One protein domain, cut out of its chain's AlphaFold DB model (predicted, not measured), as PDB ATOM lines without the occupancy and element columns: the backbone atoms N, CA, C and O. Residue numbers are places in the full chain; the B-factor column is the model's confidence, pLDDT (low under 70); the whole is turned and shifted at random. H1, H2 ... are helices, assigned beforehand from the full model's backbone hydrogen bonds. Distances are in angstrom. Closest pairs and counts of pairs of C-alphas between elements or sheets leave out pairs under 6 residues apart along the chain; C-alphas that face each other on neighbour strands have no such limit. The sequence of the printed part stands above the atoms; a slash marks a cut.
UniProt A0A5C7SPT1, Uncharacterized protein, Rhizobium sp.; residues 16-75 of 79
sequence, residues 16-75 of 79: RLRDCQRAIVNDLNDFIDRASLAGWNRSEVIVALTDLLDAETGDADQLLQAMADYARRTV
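Overview. This is residues 16 to 75 of the 79 residues of an uncharacterized protein of Rhizobium sp. (UniProt A0A5C7SPT1). Three helices make an open zigzag, like a Z: H1 is the long first stroke, H2 folds back from its end at a steep tilt, and H3 turns again to run in much the direction of H1. H1 and H3 stay apart, and residues 16 to 27 of H1 stick out from the rest. The printed part has 60 residues with three named helices, H1, H2 and H3 along the chain, and no named strand; the class is all helix. The whole is only just loose, close to compact, with a radius of gyration of the C-alphas of 12.7 A, and its outline is flat, spanning 37 by 29 by 16 A.

Along the chain. H1, residues 16 to 37, begins at C-alpha 16 (-61.455, 71.836, 83.834) and is 31.7 A long from first to last C-alpha. H2, residues 42 to 55, is 20.0 A long and begins at C-alpha 42 (-43.395, 79.137, 62.533). H3, residues 60 to 74, is 21.1 A long and ends at C-alpha 74 (-56.479, 85.878, 50.187).

Arrangement. H1 touches H2 with residues 32 to 36 alone, and H2 touches H1 with residues 42 to 46 alone. Their closest C-alphas, those of Ser 36 and Arg 42, are 5.9 A apart. H1 and H2 run opposite ways at a steep tilt of 53 degrees. H2 and H3 only just touch, with 3 pairs of C-alphas within 8 A, through residues 52 to 53 of H2 and 63 to 67 of H3. Their closest C-alphas, those of Leu 53 and Leu 63, are 7.2 A apart. H2 and H3 run opposite ways at a steep tilt of 59 degrees. In H1, H2 and H3 every O i to N i+4 pair is within hydrogen-bond range.

Size, cuts and confidence. The two C-alphas farthest apart, those of Arg 16 and Val 75, are 37.4 A apart. The printed part has no cut, and the links H1 to H2 and H2 to H3 are tight. The mean pLDDT of the printed part is 79.6; residues 55 to 68 and 70 to 75 are under 70.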
ATOM      1  N   ARG A  16     -60.873  71.856  85.187       84.69
ATOM      2  CA  ARG A  16     -61.455  71.836  83.834       84.69
ATOM      3  C   ARG A  16     -60.906  72.951  82.946       84.69
ATOM      4  O   ARG A  16     -60.663  72.703  81.771       84.69
ATOM      5  N   LEU A  17     -60.669  74.142  83.501       81.81
ATOM      6  CA  LEU A  17     -60.061  75.242  82.749       81.81
ATOM      7  C   LEU A  17     -58.651  74.869  82.275       81.81
ATOM      8  O   LEU A  17     -58.326  75.039  81.107       81.81
ATOM      9  N   ARG A  18     -57.844  74.282  83.165       81.44
ATOM     10  CA  ARG A  18     -56.483  73.837  82.842       81.44
ATOM     11  C   ARG A  18     -56.461  72.727  81.789       81.44
ATOM     12  O   ARG A  18     -55.567  72.689  80.952       81.44
ATOM     13  N   ASP A  19     -57.437  71.823  81.845       85.12
ATOM     14  CA  ASP A  19     -57.624  70.759  80.853       85.12
ATOM     15  C   ASP A  19     -58.005  71.338  79.481       85.12
ATOM     16  O   ASP A  19     -57.411  70.969  78.473       85.12
ATOM     17  N   CYS A  20     -58.906  72.327  79.462       83.56
ATOM     18  CA  CYS A  20     -59.282  73.067  78.256       83.56
ATOM     19  C   CYS A  20     -58.077  73.787  77.631       83.56
ATOM     20  O   CYS A  20     -57.787  73.594  76.455       83.56
ATOM     21  N   GLN A  21     -57.318  74.540  78.434       84.06
ATOM     22  CA  GLN A  21     -56.106  75.235  77.983       84.06
ATOM     23  C   GLN A  21     -55.099  74.268  77.357       84.06
ATOM     24  O   GLN A  21     -54.537  74.556  76.305       84.06
ATOM     25  N   ARG A  22     -54.889  73.101  77.974       87.12
ATOM     26  CA  ARG A  22     -53.978  72.084  77.439       87.12
ATOM     27  C   ARG A  22     -54.452  71.537  76.095       87.12
ATOM     28  O   ARG A  22     -53.634  71.388  75.198       87.12
ATOM     29  N   ALA A  23     -55.744  71.238  75.968       87.00
ATOM     30  CA  ALA A  23     -56.305  70.750  74.713       87.00
ATOM     31  C   ALA A  23     -56.142  71.789  73.589       87.00
ATOM     32  O   ALA A  23     -55.689  71.438  72.507       87.00
ATOM     33  N   ILE A  24     -56.404  73.067  73.882       86.50
ATOM     34  CA  ILE A  24     -56.229  74.169  72.924       86.50
ATOM     35  C   ILE A  24     -54.759  74.332  72.515       86.50
ATOM     36  O   ILE A  24     -54.466  74.450  71.331       86.50
ATOM     37  N   VAL A  25     -53.821  74.323  73.470       86.25
ATOM     38  CA  VAL A  25     -52.385  74.490  73.171       86.25
ATOM     39  C   VAL A  25     -51.850  73.349  72.308       86.25
ATOM     40  O   VAL A  25     -51.046  73.594  71.413       86.25
ATOM     41  N   ASN A  26     -52.284  72.112  72.558       87.12
ATOM     42  CA  ASN A  26     -51.878  70.968  71.743       87.12
ATOM     43  C   ASN A  26     -52.331  71.144  70.288       87.12
ATOM     44  O   ASN A  26     -51.511  71.078  69.379       87.12
ATOM     45  N   ASP A  27     -53.602  71.471  70.081       87.81
ATOM     46  CA  ASP A  27     -54.153  71.694  68.744       87.81
ATOM     47  C   ASP A  27     -53.519  72.871  68.017       87.81
ATOM     48  O   ASP A  27     -53.312  72.819  66.803       87.81
ATOM     49  N   LEU A  28     -53.226  73.942  68.756       87.75
ATOM     50  CA  LEU A  28     -52.565  75.112  68.207       87.75
ATOM     51  C   LEU A  28     -51.151  74.761  67.741       87.75
ATOM     52  O   LEU A  28     -50.753  75.168  66.654       87.75
ATOM     53  N   ASN A  29     -50.411  73.964  68.517       88.88
ATOM     54  CA  ASN A  29     -49.102  73.467  68.097       88.88
ATOM     55  C   ASN A  29     -49.209  72.596  66.845       88.88
ATOM     56  O   ASN A  29     -48.475  72.844  65.893       88.88
ATOM     57  N   ASP A  30     -50.169  71.669  66.795       90.69
ATOM     58  CA  ASP A  30     -50.390  70.832  65.614       90.69
ATOM     59  C   ASP A  30     -50.780  71.672  64.385       90.69
ATOM     60  O   ASP A  30     -50.410  71.354  63.253       90.69
ATOM     61  N   PHE A  31     -51.558  72.741  64.575       89.62
ATOM     62  CA  PHE A  31     -51.900  73.686  63.514       89.62
ATOM     63  C   PHE A  31     -50.666  74.417  62.992       89.62
ATOM     64  O   PHE A  31     -50.453  74.457  61.778       89.62
ATOM     65  N   ILE A  32     -49.844  74.945  63.897       90.81
ATOM     66  CA  ILE A  32     -48.600  75.620  63.540       90.81
ATOM     67  C   ILE A  32     -47.663  74.649  62.807       90.81
ATOM     68  O   ILE A  32     -47.091  75.017  61.784       90.81
ATOM     69  N   ASP A  33     -47.556  73.399  63.262       91.69
ATOM     70  CA  ASP A  33     -46.736  72.373  62.614       91.69
ATOM     71  C   ASP A  33     -47.222  72.081  61.188       91.69
ATOM     72  O   ASP A  33     -46.417  72.025  60.258       91.69
ATOM     73  N   ARG A  34     -48.540  71.967  60.975       93.50
ATOM     74  CA  ARG A  34     -49.115  71.809  59.626       93.50
ATOM     75  C   ARG A  34     -48.840  73.012  58.728       93.50
ATOM     76  O   ARG A  34     -48.539  72.820  57.552       93.50
ATOM     77  N   ALA A  35     -48.929  74.229  59.256       92.62
ATOM     78  CA  ALA A  35     -48.597  75.434  58.501       92.62
ATOM     79  C   ALA A  35     -47.105  75.458  58.124       92.62
ATOM     80  O   ALA A  35     -46.764  75.760  56.981       92.62
ATOM     81  N   SER A  36     -46.225  75.038  59.035       92.94
ATOM     82  CA  SER A  36     -44.799  74.884  58.741       92.94
ATOM     83  C   SER A  36     -44.514  73.817  57.688       92.94
ATOM     84  O   SER A  36     -43.702  74.050  56.796       92.94
ATOM     85  N   LEU A  37     -45.222  72.685  57.712       94.31
ATOM     86  CA  LEU A  37     -45.136  71.672  56.652       94.31
ATOM     87  C   LEU A  37     -45.622  72.192  55.291       94.31
ATOM     88  O   LEU A  37     -45.152  71.724  54.258       94.31
ATOM     89  N   ALA A  38     -46.531  73.170  55.281       95.50
ATOM     90  CA  ALA A  38     -46.977  73.856  54.070       95.50
ATOM     91  C   ALA A  38     -46.009  74.962  53.594       95.50
ATOM     92  O   ALA A  38     -46.270  75.588  52.568       95.50
ATOM     93  N   GLY A  39     -44.896  75.190  54.303       96.25
ATOM     94  CA  GLY A  39     -43.834  76.121  53.914       96.25
ATOM     95  C   GLY A  39     -43.835  77.464  54.646       96.25
ATOM     96  O   GLY A  39     -42.967  78.289  54.369       96.25
ATOM     97  N   TRP A  40     -44.755  77.694  55.587       96.94
ATOM     98  CA  TRP A  40     -44.793  78.929  56.374       96.94
ATOM     99  C   TRP A  40     -43.771  78.909  57.510       96.94
ATOM    100  O   TRP A  40     -43.586  77.890  58.185       96.94
ATOM    101  N   ASN A  41     -43.135  80.043  57.802       94.81
ATOM    102  CA  ASN A  41     -42.287  80.115  58.983       94.81
ATOM    103  C   ASN A  41     -43.154  80.040  60.248       94.81
ATOM    104  O   ASN A  41     -44.170  80.724  60.374       94.81
ATOM    105  N   ARG A  42     -42.720  79.249  61.234       92.56
ATOM    106  CA  ARG A  42     -43.395  79.137  62.533       92.56
ATOM    107  C   ARG A  42     -43.689  80.503  63.170       92.56
ATOM    108  O   ARG A  42     -44.773  80.695  63.714       92.56
ATOM    109  N   SER A  43     -42.743  81.444  63.109       91.12
ATOM    110  CA  SER A  43     -42.917  82.784  63.680       91.12
ATOM    111  C   SER A  43     -43.960  83.608  62.930       91.12
ATOM    112  O   SER A  43     -44.707  84.336  63.572       91.12
ATOM    113  N   GLU A  44     -44.050  83.471  61.604       91.88
ATOM    114  CA  GLU A  44     -45.073  84.153  60.794       91.88
ATOM    115  C   GLU A  44     -46.470  83.679  61.183       91.88
ATOM    116  O   GLU A  44     -47.368  84.492  61.384       91.88
ATOM    117  N   VAL A  45     -46.636  82.368  61.369       91.94
ATOM    118  CA  VAL A  45     -47.915  81.777  61.780       91.94
ATOM    119  C   VAL A  45     -48.325  82.275  63.169       91.94
ATOM    120  O   VAL A  45     -49.486  82.609  63.378       91.94
ATOM    121  N   ILE A  46     -47.384  82.365  64.115       88.50
ATOM    122  CA  ILE A  46     -47.656  82.859  65.475       88.50
ATOM    123  C   ILE A  46     -48.027  84.347  65.471       88.50
ATOM    124  O   ILE A  46     -48.982  84.730  66.149       88.50
ATOM    125  N   VAL A  47     -47.301  85.176  64.715       90.06
ATOM    126  CA  VAL A  47     -47.613  86.608  64.580       90.06
ATOM    127  C   VAL A  47     -48.990  86.784  63.948       90.06
ATOM    128  O   VAL A  47     -49.826  87.453  64.538       90.06
ATOM    129  N   ALA A  48     -49.283  86.088  62.847       88.06
ATOM    130  CA  ALA A  48     -50.592  86.153  62.200       88.06
ATOM    131  C   ALA A  48     -51.736  85.727  63.134       88.06
ATOM    132  O   ALA A  48     -52.783  86.362  63.155       88.06
ATOM    133  N   LEU A  49     -51.544  84.673  63.935       86.88
ATOM    134  CA  LEU A  49     -52.529  84.254  64.937       86.88
ATOM    135  C   LEU A  49     -52.741  85.316  66.022       86.88
ATOM    136  O   LEU A  49     -53.876  85.532  66.435       86.88
ATOM    137  N   THR A  50     -51.667  85.963  66.474       84.81
ATOM    138  CA  THR A  50     -51.729  87.029  67.486       84.81
ATOM    139  C   THR A  50     -52.452  88.250  66.930       84.81
ATOM    140  O   THR A  50     -53.399  88.719  67.545       84.81
ATOM    141  N   ASP A  51     -52.093  88.684  65.720       84.25
ATOM    142  CA  ASP A  51     -52.729  89.815  65.044       84.25
ATOM    143  C   ASP A  51     -54.228  89.569  64.818       84.25
ATOM    144  O   ASP A  51     -55.037  90.475  64.997       84.25
ATOM    145  N   LEU A  52     -54.620  88.341  64.462       81.25
ATOM    146  CA  LEU A  52     -56.030  87.964  64.308       81.25
ATOM    147  C   LEU A  52     -56.785  87.985  65.642       81.25
ATOM    148  O   LEU A  52     -57.926  88.438  65.681       81.25
ATOM    149  N   LEU A  53     -56.162  87.504  66.719       77.31
ATOM    150  CA  LEU A  53     -56.747  87.524  68.061       77.31
ATOM    151  C   LEU A  53     -56.878  88.950  68.605       77.31
ATOM    152  O   LEU A  53     -57.888  89.264  69.222       77.31
ATOM    153  N   ASP A  54     -55.887  89.804  68.360       73.75
ATOM    154  CA  ASP A  54     -55.873  91.195  68.820       73.75
ATOM    155  C   ASP A  54     -56.809  92.090  67.994       73.75
ATOM    156  O   ASP A  54     -57.387  93.046  68.517       73.75
ATOM    157  N   ALA A  55     -56.979  91.790  66.701       68.75
ATOM    158  CA  ALA A  55     -57.918  92.492  65.830       68.75
ATOM    159  C   ALA A  55     -59.385  92.163  66.149       68.75
ATOM    160  O   ALA A  55     -60.273  92.957  65.825       68.75
ATOM    161  N   GLU A  56     -59.649  91.017  66.779       62.25
ATOM    162  CA  GLU A  56     -60.996  90.591  67.126       62.25
ATOM    163  C   GLU A  56     -61.358  90.991  68.560       62.25
ATOM    164  O   GLU A  56     -60.829  90.479  69.544       62.25
ATOM    165  N   THR A  57     -62.321  91.903  68.681       60.00
ATOM    166  CA  THR A  57     -62.882  92.318  69.981       60.00
ATOM    167  C   THR A  57     -64.212  91.624  70.296       60.00
ATOM    168  O   THR A  57     -64.801  91.867  71.354       60.00
ATOM    169  N   GLY A  58     -64.691  90.766  69.389       58.53
ATOM    170  CA  GLY A  58     -65.895  89.959  69.523       58.53
ATOM    171  C   GLY A  58     -65.692  88.601  70.201       58.53
ATOM    172  O   GLY A  58     -64.594  88.196  70.572       58.53
ATOM    173  N   ASP A  59     -66.804  87.883  70.376       60.50
ATOM    174  CA  ASP A  59     -66.831  86.470  70.786       60.50
ATOM    175  C   ASP A  59     -66.004  85.600  69.807       60.50
ATOM    176  O   ASP A  59     -65.833  85.952  68.641       60.50
ATOM    177  N   ALA A  60     -65.528  84.435  70.248       60.59
ATOM    178  CA  ALA A  60     -64.830  83.437  69.436       60.59
ATOM    179  C   ALA A  60     -65.565  83.085  68.124       60.59
ATOM    180  O   ALA A  60     -64.918  82.772  67.124       60.59
ATOM    181  N   ASP A  61     -66.897  83.180  68.099       62.53
ATOM    182  CA  ASP A  61     -67.690  83.015  66.875       62.53
ATOM    183  C   ASP A  61     -67.434  84.129  65.839       62.53
ATOM    184  O   ASP A  61     -67.426  83.867  64.635       62.53
ATOM    185  N   GLN A  62     -67.170  85.363  66.282       64.00
ATOM    186  CA  GLN A  62     -66.805  86.478  65.400       64.00
ATOM    187  C   GLN A  62     -65.374  86.319  64.875       64.00
ATOM    188  O   GLN A  62     -65.166  86.477  63.672       64.00
ATOM    189  N   LEU A  63     -64.441  85.847  65.715       67.19
ATOM    190  CA  LEU A  63     -63.076  85.503  65.293       67.19
ATOM    191  C   LEU A  63     -63.075  84.469  64.162       67.19
ATOM    192  O   LEU A  63     -62.409  84.641  63.141       67.19
ATOM    193  N   LEU A  64     -63.845  83.389  64.326       66.44
ATOM    194  CA  LEU A  64     -63.953  82.329  63.323       66.44
ATOM    195  C   LEU A  64     -64.518  82.857  61.998       66.44
ATOM    196  O   LEU A  64     -64.041  82.472  60.926       66.44
ATOM    197  N   GLN A  65     -65.494  83.762  62.063       67.38
ATOM    198  CA  GLN A  65     -66.081  84.383  60.880       67.38
ATOM    199  C   GLN A  65     -65.088  85.322  60.176       67.38
ATOM    200  O   GLN A  65     -64.952  85.262  58.951       67.38
ATOM    201  N   ALA A  66     -64.342  86.130  60.933       65.31
ATOM    202  CA  ALA A  66     -63.311  87.020  60.407       65.31
ATOM    203  C   ALA A  66     -62.168  86.238  59.735       65.31
ATOM    204  O   ALA A  66     -61.756  86.568  58.619       65.31
ATOM    205  N   MET A  67     -61.714  85.141  60.354       67.19
ATOM    206  CA  MET A  67     -60.717  84.238  59.767       67.19
ATOM    207  C   MET A  67     -61.219  83.586  58.471       67.19
ATOM    208  O   MET A  67     -60.473  83.505  57.490       67.19
ATOM    209  N   ALA A  68     -62.484  83.150  58.431       68.06
ATOM    210  CA  ALA A  68     -63.089  82.572  57.231       68.06
ATOM    211  C   ALA A  68     -63.166  83.587  56.077       68.06
ATOM    212  O   ALA A  68     -62.889  83.241  54.924       68.06
ATOM    213  N   ASP A  69     -63.494  84.843  56.372       70.81
ATOM    214  CA  ASP A  69     -63.555  85.905  55.370       70.81
ATOM    215  C   ASP A  69     -62.166  86.345  54.892       70.81
ATOM    216  O   ASP A  69     -61.987  86.598  53.697       70.81
ATOM    217  N   TYR A  70     -61.162  86.370  55.771       63.50
ATOM    218  CA  TYR A  70     -59.774  86.621  55.378       63.50
ATOM    219  C   TYR A  70     -59.249  85.532  54.430       63.50
ATOM    220  O   TYR A  70     -58.685  85.845  53.378       63.50
ATOM    221  N   ALA A  71     -59.505  84.255  54.738       63.47
ATOM    222  CA  ALA A  71     -59.111  83.133  53.884       63.47
ATOM    223  C   ALA A  71     -59.769  83.196  52.492       63.47
ATOM    224  O   ALA A  71     -59.111  82.956  51.480       63.47
ATOM    225  N   ARG A  72     -61.046  83.594  52.413       68.81
ATOM    226  CA  ARG A  72     -61.762  83.779  51.134       68.81
ATOM    227  C   ARG A  72     -61.216  84.924  50.284       68.81
ATOM    228  O   ARG A  72     -61.346  84.884  49.066       68.81
ATOM    229  N   ARG A  73     -60.656  85.960  50.911       64.69
ATOM    230  CA  ARG A  73     -60.106  87.133  50.211       64.69
ATOM    231  C   ARG A  73     -58.672  86.925  49.738       64.69
ATOM    232  O   ARG A  73     -58.264  87.554  48.769       64.69
ATOM    233  N   THR A  74     -57.914  86.082  50.433       51.69
ATOM    234  CA  THR A  74     -56.479  85.878  50.187       51.69
ATOM    235  C   THR A  74     -56.164  84.650  49.338       51.69
ATOM    236  O   THR A  74     -55.106  84.614  48.716       51.69
ATOM    237  N   VAL A  75     -57.078  83.679  49.242       52.06
ATOM    238  CA  VAL A  75     -56.963  82.551  48.307       52.06
ATOM    239  C   VAL A  75     -57.799  82.861  47.059       52.06
ATOM    240  O   VAL A  75     -59.027  82.778  47.128       52.06
TER     241      VAL A  75